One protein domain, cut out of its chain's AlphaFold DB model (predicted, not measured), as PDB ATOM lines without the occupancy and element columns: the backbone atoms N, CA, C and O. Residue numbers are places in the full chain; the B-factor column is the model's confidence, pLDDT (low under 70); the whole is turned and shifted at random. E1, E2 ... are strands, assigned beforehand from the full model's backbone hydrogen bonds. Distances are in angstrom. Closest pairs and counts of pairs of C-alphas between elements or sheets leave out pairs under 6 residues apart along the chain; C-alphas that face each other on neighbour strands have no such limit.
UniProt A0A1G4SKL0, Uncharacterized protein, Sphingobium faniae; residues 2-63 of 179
ATOM      1  N   ARG A   2      10.879   4.416 -40.531       70.44
ATOM      2  CA  ARG A   2       9.870   4.233 -39.472       70.44
ATOM      3  C   ARG A   2       9.028   3.004 -39.815       70.44
ATOM      4  O   ARG A   2       8.718   2.810 -40.984       70.44
ATOM      5  N   ILE A   3       8.705   2.197 -38.814       61.94
ATOM      6  CA  ILE A   3       7.859   1.005 -38.933       61.94
ATOM      7  C   ILE A   3       6.768   1.125 -37.877       61.94
ATOM      8  O   ILE A   3       7.094   1.336 -36.710       61.94
ATOM      9  N   ASP A   4       5.508   0.993 -38.277       64.75
ATOM     10  CA  ASP A   4       4.338   1.073 -37.406       64.75
ATOM     11  C   ASP A   4       3.656  -0.308 -37.311       64.75
ATOM     12  O   ASP A   4       3.440  -0.976 -38.313       64.75
ATOM     13  N   PHE A   5       3.304  -0.740 -36.102       54.19
ATOM     14  CA  PHE A   5       2.622  -1.996 -35.786       54.19
ATOM     15  C   PHE A   5       1.338  -1.696 -35.019       54.19
ATOM     16  O   PHE A   5       1.342  -0.853 -34.126       54.19
ATOM     17  N   LEU A   6       0.251  -2.413 -35.302       62.38
ATOM     18  CA  LEU A   6      -1.028  -2.278 -34.594       62.38
ATOM     19  C   LEU A   6      -1.166  -3.383 -33.535       62.38
ATOM     20  O   LEU A   6      -1.479  -4.513 -33.897       62.38
ATOM     21  N   PRO A   7      -0.955  -3.105 -32.230       48.03
ATOM     22  CA  PRO A   7      -0.993  -4.134 -31.192       48.03
ATOM     23  C   PRO A   7      -2.423  -4.559 -30.827       48.03
ATOM     24  O   PRO A   7      -2.614  -5.638 -30.281       48.03
ATOM     25  N   ALA A   8      -3.425  -3.716 -31.102       46.97
ATOM     26  CA  ALA A   8      -4.835  -4.026 -30.883       46.97
ATOM     27  C   ALA A   8      -5.722  -3.161 -31.795       46.97
ATOM     28  O   ALA A   8      -5.652  -1.932 -31.752       46.97
ATOM     29  N   ALA A   9      -6.565  -3.805 -32.606       50.47
ATOM     30  CA  ALA A   9      -7.536  -3.150 -33.490       50.47
ATOM     31  C   ALA A   9      -8.956  -3.070 -32.884       50.47
ATOM     32  O   ALA A   9      -9.918  -2.782 -33.595       50.47
ATOM     33  N   SER A  10      -9.129  -3.344 -31.586       46.94
ATOM     34  CA  SER A  10     -10.454  -3.390 -30.967       46.94
ATOM     35  C   SER A  10     -10.938  -2.013 -30.488       46.94
ATOM     36  O   SER A  10     -10.391  -1.423 -29.565       46.94
ATOM     37  N   LEU A  11     -12.012  -1.551 -31.143       51.81
ATOM     38  CA  LEU A  11     -13.083  -0.648 -30.688       51.81
ATOM     39  C   LEU A  11     -12.671   0.640 -29.928       51.81
ATOM     40  O   LEU A  11     -12.253   0.637 -28.779       51.81
ATOM     41  N   GLN A  12     -12.944   1.780 -30.576       55.28
ATOM     42  CA  GLN A  12     -12.897   3.172 -30.086       55.28
ATOM     43  C   GLN A  12     -11.528   3.862 -29.995       55.28
ATOM     44  O   GLN A  12     -11.488   5.084 -30.154       55.28
ATOM     45  N   ARG A  13     -10.416   3.140 -29.798       63.22
ATOM     46  CA  ARG A  13      -9.069   3.739 -29.691       63.22
ATOM     47  C   ARG A  13      -8.034   2.927 -30.462       63.22
ATOM     48  O   ARG A  13      -7.907   1.729 -30.245       63.22
ATOM     49  N   ARG A  14      -7.271   3.581 -31.343       80.38
ATOM     50  CA  ARG A  14      -6.199   2.933 -32.114       80.38
ATOM     51  C   ARG A  14      -4.881   3.093 -31.367       80.38
ATOM     52  O   ARG A  14      -4.415   4.216 -31.185       80.38
ATOM     53  N   ILE A  15      -4.305   1.978 -30.927       87.69
ATOM     54  CA  ILE A  15      -2.955   1.935 -30.357       87.69
ATOM     55  C   ILE A  15      -2.003   1.441 -31.447       87.69
ATOM     56  O   ILE A  15      -2.330   0.532 -32.207       87.69
ATOM     57  N   THR A  16      -0.830   2.054 -31.554       89.44
ATOM     58  CA  THR A  16       0.195   1.702 -32.544       89.44
ATOM     59  C   THR A  16       1.561   1.720 -31.874       89.44
ATOM     60  O   THR A  16       1.948   2.743 -31.315       89.44
ATOM     61  N   ALA A  17       2.295   0.614 -31.915       92.19
ATOM     62  CA  ALA A  17       3.704   0.583 -31.533       92.19
ATOM     63  C   ALA A  17       4.550   0.916 -32.762       92.19
ATOM     64  O   ALA A  17       4.202   0.510 -33.862       92.19
ATOM     65  N   TYR A  18       5.649   1.644 -32.610       91.88
ATOM     66  CA  TYR A  18       6.495   1.987 -33.745       91.88
ATOM     67  C   TYR A  18       7.973   2.018 -33.382       91.88
ATOM     68  O   TYR A  18       8.354   2.230 -32.230       91.88
ATOM     69  N   GLY A  19       8.810   1.813 -34.393       93.94
ATOM     70  CA  GLY A  19      10.258   1.924 -34.294       93.94
ATOM     71  C   GLY A  19      10.802   2.825 -35.391       93.94
ATOM     72  O   GLY A  19      10.280   2.836 -36.506       93.94
ATOM     73  N   ARG A  20      11.856   3.589 -35.099       93.06
ATOM     74  CA  ARG A  20      12.573   4.369 -36.111       93.06
ATOM     75  C   ARG A  20      14.078   4.326 -35.920       93.06
ATOM     76  O   ARG A  20      14.564   4.268 -34.798       93.06
ATOM     77  N   ILE A  21      14.796   4.409 -37.032       92.56
ATOM     78  CA  ILE A  21      16.250   4.577 -37.072       92.56
ATOM     79  C   ILE A  21      16.553   5.784 -37.956       92.56
ATOM     80  O   ILE A  21      16.001   5.918 -39.060       92.56
ATOM     81  N   THR A  22      17.403   6.665 -37.441       90.19
ATOM     82  CA  THR A  22      17.801   7.928 -38.061       90.19
ATOM     83  C   THR A  22      19.305   8.130 -37.932       90.19
ATOM     84  O   THR A  22      19.901   7.742 -36.931       90.19
ATOM     85  N   GLY A  23      19.905   8.773 -38.927       89.12
ATOM     86  CA  GLY A  23      21.296   9.204 -38.907       89.12
ATOM     87  C   GLY A  23      21.522  10.268 -39.976       89.12
ATOM     88  O   GLY A  23      20.803  10.304 -40.978       89.12
ATOM     89  N   ALA A  24      22.486  11.149 -39.741       85.06
ATOM     90  CA  ALA A  24      22.949  12.099 -40.736       85.06
ATOM     91  C   ALA A  24      23.791  11.380 -41.800       85.06
ATOM     92  O   ALA A  24      24.564  10.472 -41.498       85.06
ATOM     93  N   LEU A  25      23.628  11.805 -43.055       81.44
ATOM     94  CA  LEU A  25      24.491  11.381 -44.163       81.44
ATOM     95  C   LEU A  25      25.895  12.003 -44.053       81.44
ATOM     96  O   LEU A  25      26.858  11.428 -44.550       81.44
ATOM     97  N   ASP A  26      25.994  13.161 -43.396       78.81
ATOM     98  CA  ASP A  26      27.244  13.877 -43.136       78.81
ATOM     99  C   ASP A  26      27.780  13.580 -41.721       78.81
ATOM    100  O   ASP A  26      27.069  13.029 -40.876       78.81
ATOM    101  N   ARG A  27      29.045  13.919 -41.444       77.38
ATOM    102  CA  ARG A  27      29.675  13.666 -40.138       77.38
ATOM    103  C   ARG A  27      29.468  14.830 -39.152       77.38
ATOM    104  O   ARG A  27      29.653  15.981 -39.534       77.38
ATOM    105  N   PRO A  28      29.206  14.547 -37.860       79.56
ATOM    106  CA  PRO A  28      29.000  13.223 -37.273       79.56
ATOM    107  C   PRO A  28      27.634  12.632 -37.656       79.56
ATOM    108  O   PRO A  28      26.627  13.331 -37.656       79.56
ATOM    109  N   ALA A  29      27.599  11.320 -37.917       82.69
ATOM    110  CA  ALA A  29      26.383  10.622 -38.344       82.69
ATOM    111  C   ALA A  29      25.274  10.608 -37.272       82.69
ATOM    112  O   ALA A  29      24.115  10.373 -37.606       82.69
ATOM    113  N   ALA A  30      25.624  10.837 -35.997       87.19
ATOM    114  CA  ALA A  30      24.706  10.918 -34.858       87.19
ATOM    115  C   ALA A  30      23.576   9.861 -34.888       87.19
ATOM    116  O   ALA A  30      22.395  10.217 -34.845       87.19
ATOM    117  N   PRO A  31      23.908   8.560 -35.019       91.94
ATOM    118  CA  PRO A  31      22.900   7.533 -35.225       91.94
ATOM    119  C   PRO A  31      22.024   7.375 -33.976       91.94
ATOM    120  O   PRO A  31      22.505   7.258 -32.845       91.94
ATOM    121  N   GLU A  32      20.713   7.349 -34.191       93.25
ATOM    122  CA  GLU A  32      19.694   7.236 -33.151       93.25
ATOM    123  C   GLU A  32      18.655   6.190 -33.565       93.25
ATOM    124  O   GLU A  32      18.142   6.205 -34.689       93.25
ATOM    125  N   ALA A  33      18.317   5.302 -32.635       94.62
ATOM    126  CA  ALA A  33      17.112   4.489 -32.698       94.62
ATOM    127  C   ALA A  33      16.054   5.069 -31.765       94.62
ATOM    128  O   ALA A  33      16.368   5.646 -30.725       94.62
ATOM    129  N   ALA A  34      14.786   4.864 -32.090       94.00
ATOM    130  CA  ALA A  34      13.715   5.113 -31.152       94.00
ATOM    131  C   ALA A  34      12.631   4.045 -31.229       94.00
ATOM    132  O   ALA A  34      12.345   3.510 -32.298       94.00
ATOM    133  N   LEU A  35      12.034   3.766 -30.076       96.06
ATOM    134  CA  LEU A  35      10.890   2.877 -29.913       96.06
ATOM    135  C   LEU A  35       9.779   3.664 -29.233       96.06
ATOM    136  O   LEU A  35      10.030   4.344 -28.237       96.06
ATOM    137  N   GLY A  36       8.564   3.586 -29.754       94.62
ATOM    138  CA  GLY A  36       7.450   4.362 -29.239       94.62
ATOM    139  C   GLY A  36       6.117   3.645 -29.319       94.62
ATOM    140  O   GLY A  36       5.953   2.626 -29.986       94.62
ATOM    141  N   VAL A  37       5.155   4.213 -28.607       95.12
ATOM    142  CA  VAL A  37       3.745   3.842 -28.665       95.12
ATOM    143  C   VAL A  37       2.938   5.101 -28.921       95.12
ATOM    144  O   VAL A  37       3.227   6.154 -28.355       95.12
ATOM    145  N   SER A  38       1.932   5.002 -29.776       93.88
ATOM    146  CA  SER A  38       0.987   6.071 -30.052       93.88
ATOM    147  C   SER A  38      -0.444   5.608 -29.820       93.88
ATOM    148  O   SER A  38      -0.775   4.435 -29.999       93.88
ATOM    149  N   LEU A  39      -1.273   6.540 -29.373       93.25
ATOM    150  CA  LEU A  39      -2.680   6.359 -29.068       93.25
ATOM    151  C   LEU A  39      -3.463   7.432 -29.813       93.25
ATOM    152  O   LEU A  39      -3.241   8.617 -29.576       93.25
ATOM    153  N   GLN A  40      -4.417   7.019 -30.640       92.12
ATOM    154  CA  GLN A  40      -5.448   7.892 -31.186       92.12
ATOM    155  C   GLN A  40      -6.657   7.872 -30.234       92.12
ATOM    156  O   GLN A  40      -7.378   6.868 -30.196       92.12
ATOM    157  N   PRO A  41      -6.886   8.927 -29.423       86.56
ATOM    158  CA  PRO A  41      -7.874   8.870 -28.344       86.56
ATOM    159  C   PRO A  41      -9.323   8.882 -28.843       86.56
ATOM    160  O   PRO A  41     -10.205   8.354 -28.167       86.56
ATOM    161  N   VAL A  42      -9.559   9.496 -30.008       87.88
ATOM    162  CA  VAL A  42     -10.875   9.665 -30.632       87.88
ATOM    163  C   VAL A  42     -10.801   9.160 -32.069       87.88
ATOM    164  O   VAL A  42     -10.076   9.724 -32.884       87.88
ATOM    165  N   ALA A  43     -11.573   8.124 -32.401       80.25
ATOM    166  CA  ALA A  43     -11.520   7.478 -33.717       80.25
ATOM    167  C   ALA A  43     -11.806   8.428 -34.903       80.25
ATOM    168  O   ALA A  43     -11.264   8.228 -35.984       80.25
ATOM    169  N   GLY A  44     -12.619   9.472 -34.700       82.56
ATOM    170  CA  GLY A  44     -12.970  10.454 -35.738       82.56
ATOM    171  C   GLY A  44     -12.011  11.641 -35.873       82.56
ATOM    172  O   GLY A  44     -12.178  12.446 -36.784       82.56
ATOM    173  N   ILE A  45     -11.025  11.778 -34.981       86.81
ATOM    174  CA  ILE A  45     -10.047  12.869 -35.026       86.81
ATOM    175  C   ILE A  45      -8.689  12.247 -35.364       86.81
ATOM    176  O   ILE A  45      -8.206  11.428 -34.576       86.81
ATOM    177  N   PRO A  46      -8.056  12.598 -36.500       88.19
ATOM    178  CA  PRO A  46      -6.791  12.006 -36.937       88.19
ATOM    179  C   PRO A  46      -5.605  12.617 -36.173       88.19
ATOM    180  O   PRO A  46      -4.685  13.188 -36.755       88.19
ATOM    181  N   VAL A  47      -5.662  12.537 -34.841       91.81
ATOM    182  CA  VAL A  47      -4.658  13.045 -33.907       91.81
ATOM    183  C   VAL A  47      -4.269  11.931 -32.945       91.81
ATOM    184  O   VAL A  47      -5.113  11.362 -32.251       91.81
ATOM    185  N   SER A  48      -2.972  11.665 -32.880       93.44
ATOM    186  CA  SER A  48      -2.360  10.655 -32.031       93.44
ATOM    187  C   SER A  48      -1.426  11.302 -31.020       93.44
ATOM    188  O   SER A  48      -0.659  12.205 -31.340       93.44
ATOM    189  N   ILE A  49      -1.454  10.800 -29.793       95.19
ATOM    190  CA  ILE A  49      -0.493  11.137 -28.746       95.19
ATOM    191  C   ILE A  49       0.522  10.003 -28.695       95.19
ATOM    192  O   ILE A  49       0.128   8.842 -28.605       95.19
ATOM    193  N   ALA A  50       1.810  10.318 -28.756       95.06
ATOM    194  CA  ALA A  50       2.882   9.339 -28.768       95.06
ATOM    195  C   ALA A  50       3.901   9.576 -27.652       95.06
ATOM    196  O   ALA A  50       4.253  10.711 -27.325       95.06
ATOM    197  N   MET A  51       4.386   8.472 -27.095       96.19
ATOM    198  CA  MET A  51       5.501   8.416 -26.158       96.19
ATOM    199  C   MET A  51       6.619   7.609 -26.799       96.19
ATOM    200  O   MET A  51       6.376   6.546 -27.366       96.19
ATOM    201  N   GLU A  52       7.844   8.106 -26.700       95.12
ATOM    202  CA  GLU A  52       8.982   7.567 -27.428       95.12
ATOM    203  C   GLU A  52      10.230   7.510 -26.549       95.12
ATOM    204  O   GLU A  52      10.577   8.463 -25.850       95.12
ATOM    205  N   ARG A  53      10.948   6.394 -26.623       95.62
ATOM    206  CA  ARG A  53      12.279   6.214 -26.059       95.62
ATOM    207  C   ARG A  53      13.311   6.329 -27.174       95.62
ATOM    208  O   ARG A  53      13.361   5.468 -28.043       95.62
ATOM    209  N   ARG A  54      14.155   7.359 -27.115       94.19
ATOM    210  CA  ARG A  54      15.303   7.574 -28.005       94.19
ATOM    211  C   ARG A  54      16.564   6.976 -27.401       94.19
ATOM    212  O   ARG A  54      16.828   7.145 -26.208       94.19
ATOM    213  N   ILE A  55      17.320   6.280 -28.232       94.62
ATOM    214  CA  ILE A  55      18.492   5.491 -27.885       94.62
ATOM    215  C   ILE A  55      19.613   5.930 -28.824       94.62
ATOM    216  O   ILE A  55      19.532   5.738 -30.038       94.62
ATOM    217  N   ALA A  56      20.665   6.513 -28.256       93.81
ATOM    218  CA  ALA A  56      21.882   6.813 -28.995       93.81
ATOM    219  C   ALA A  56      22.553   5.495 -29.405       93.81
ATOM    220  O   ALA A  56      22.819   4.652 -28.548       93.81
ATOM    221  N   LEU A  57      22.814   5.318 -30.700       91.56
ATOM    222  CA  LEU A  57      23.523   4.148 -31.233       91.56
ATOM    223  C   LEU A  57      25.024   4.416 -31.435       91.56
ATOM    224  O   LEU A  57      25.762   3.523 -31.837       91.56
ATOM    225  N   GLY A  58      25.471   5.644 -31.180       87.62
ATOM    226  CA  GLY A  58      26.851   6.087 -31.321       87.62
ATOM    227  C   GLY A  58      27.004   7.554 -30.924       87.62
ATOM    228  O   GLY A  58      26.066   8.171 -30.406       87.62
ATOM    229  N   ASP A  59      28.183   8.111 -31.188       85.62
ATOM    230  CA  ASP A  59      28.519   9.484 -30.811       85.62
ATOM    231  C   ASP A  59      27.592  10.511 -31.470       85.62
ATOM    232  O   ASP A  59      27.280  10.437 -32.660       85.62
ATOM    233  N   GLY A  60      27.141  11.484 -30.677       81.31
ATOM    234  CA  GLY A  60      26.212  12.532 -31.109       81.31
ATOM    235  C   GLY A  60      24.734  12.119 -31.137       81.31
ATOM    236  O   GLY A  60      23.877  12.987 -31.285       81.31
ATOM    237  N   GLY A  61      24.413  10.831 -30.957       82.44
ATOM    238  CA  GLY A  61      23.033  10.363 -30.815       82.44
ATOM    239  C   GLY A  61      22.403  10.806 -29.490       82.44
ATOM    240  O   GLY A  61      23.091  11.012 -28.485       82.44
ATOM    241  N   ARG A  62      21.073  10.932 -29.451       84.25
ATOM    242  CA  ARG A  62      20.362  11.390 -28.253       84.25
ATOM    243  C   ARG A  62      19.756  10.228 -27.473       84.25
ATOM    244  O   ARG A  62      19.055   9.380 -28.013       84.25
ATOM    245  N   ASN A  63      19.977  10.234 -26.161       90.06
ATOM    246  CA  ASN A  63      19.389   9.273 -25.234       90.06
ATOM    247  C   ASN A  63      18.365   9.989 -24.339       90.06
ATOM    248  O   ASN A  63      18.730  10.708 -23.409       90.06
TER     249      ASN A  63
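Overview. This is residues 2 to 63 of the 179 residues of an uncharacterized protein of Sphingobium faniae (UniProt A0A1G4SKL0). A single long, narrow sheet of four antiparallel strands, twisted along its length, makes this domain, with its three hairpin turns and the closing residues at the two ends of the long axis and no named helix over either face. The strands follow each other side by side, E1, E2, E3, E4, as a meander, each strand the antiparallel neighbour of the one before. The printed part has 62 residues and the class is all strand. It is loose, with a radius of gyration of the C-alphas of 14.6 A, and a rod in outline, spanning 45 by 19 by 16 A.

Arrangement. The inner strands E2, residues 14 to 22, and E3, residues 32 to 40, form a hairpin at 163 degrees between directions. Their facing C-alphas 17 and 37 are 4.3 A apart, and N 18 and O 36, 2.8 A apart, are within hydrogen-bond range. Edge strand E4, residues 47 to 56, forms a hairpin with E3 at 161 degrees; facing C-alphas 36 and 52 are 4.0 A apart, and N 37 and O 51 are within hydrogen-bond range at 2.9 A. Edge strand E1, residues 2 to 8, forms a hairpin with E2 at 158 degrees; facing C-alphas 4 and 18 are 4.3 A apart, and N 5 and O 17 are within hydrogen-bond range at 2.7 A. E1 and E4 are apart. From edge to edge the strands' lines turn by 57 degrees.

Along the chain. E4 is the longest strand, 27.7 A from C-alpha 47 to C-alpha 56, which is at (21.882, 6.813, -28.995). E2 and E3 each measure 25.2 A, and C-alpha 32 of E3 is at (19.694, 7.236, -33.151). E1 measures 18.9 A from C-alpha 2 at (9.870, 4.233, -39.472).

Size, cuts and confidence. The C-alphas of Leu 11 and Arg 27 are the two farthest apart, 46.1 A. The printed part has no cut. The link E1 to E2 is tight, and the other two are short. Mean pLDDT of the printed part is 83.0; residues 3 to 13 are under 70.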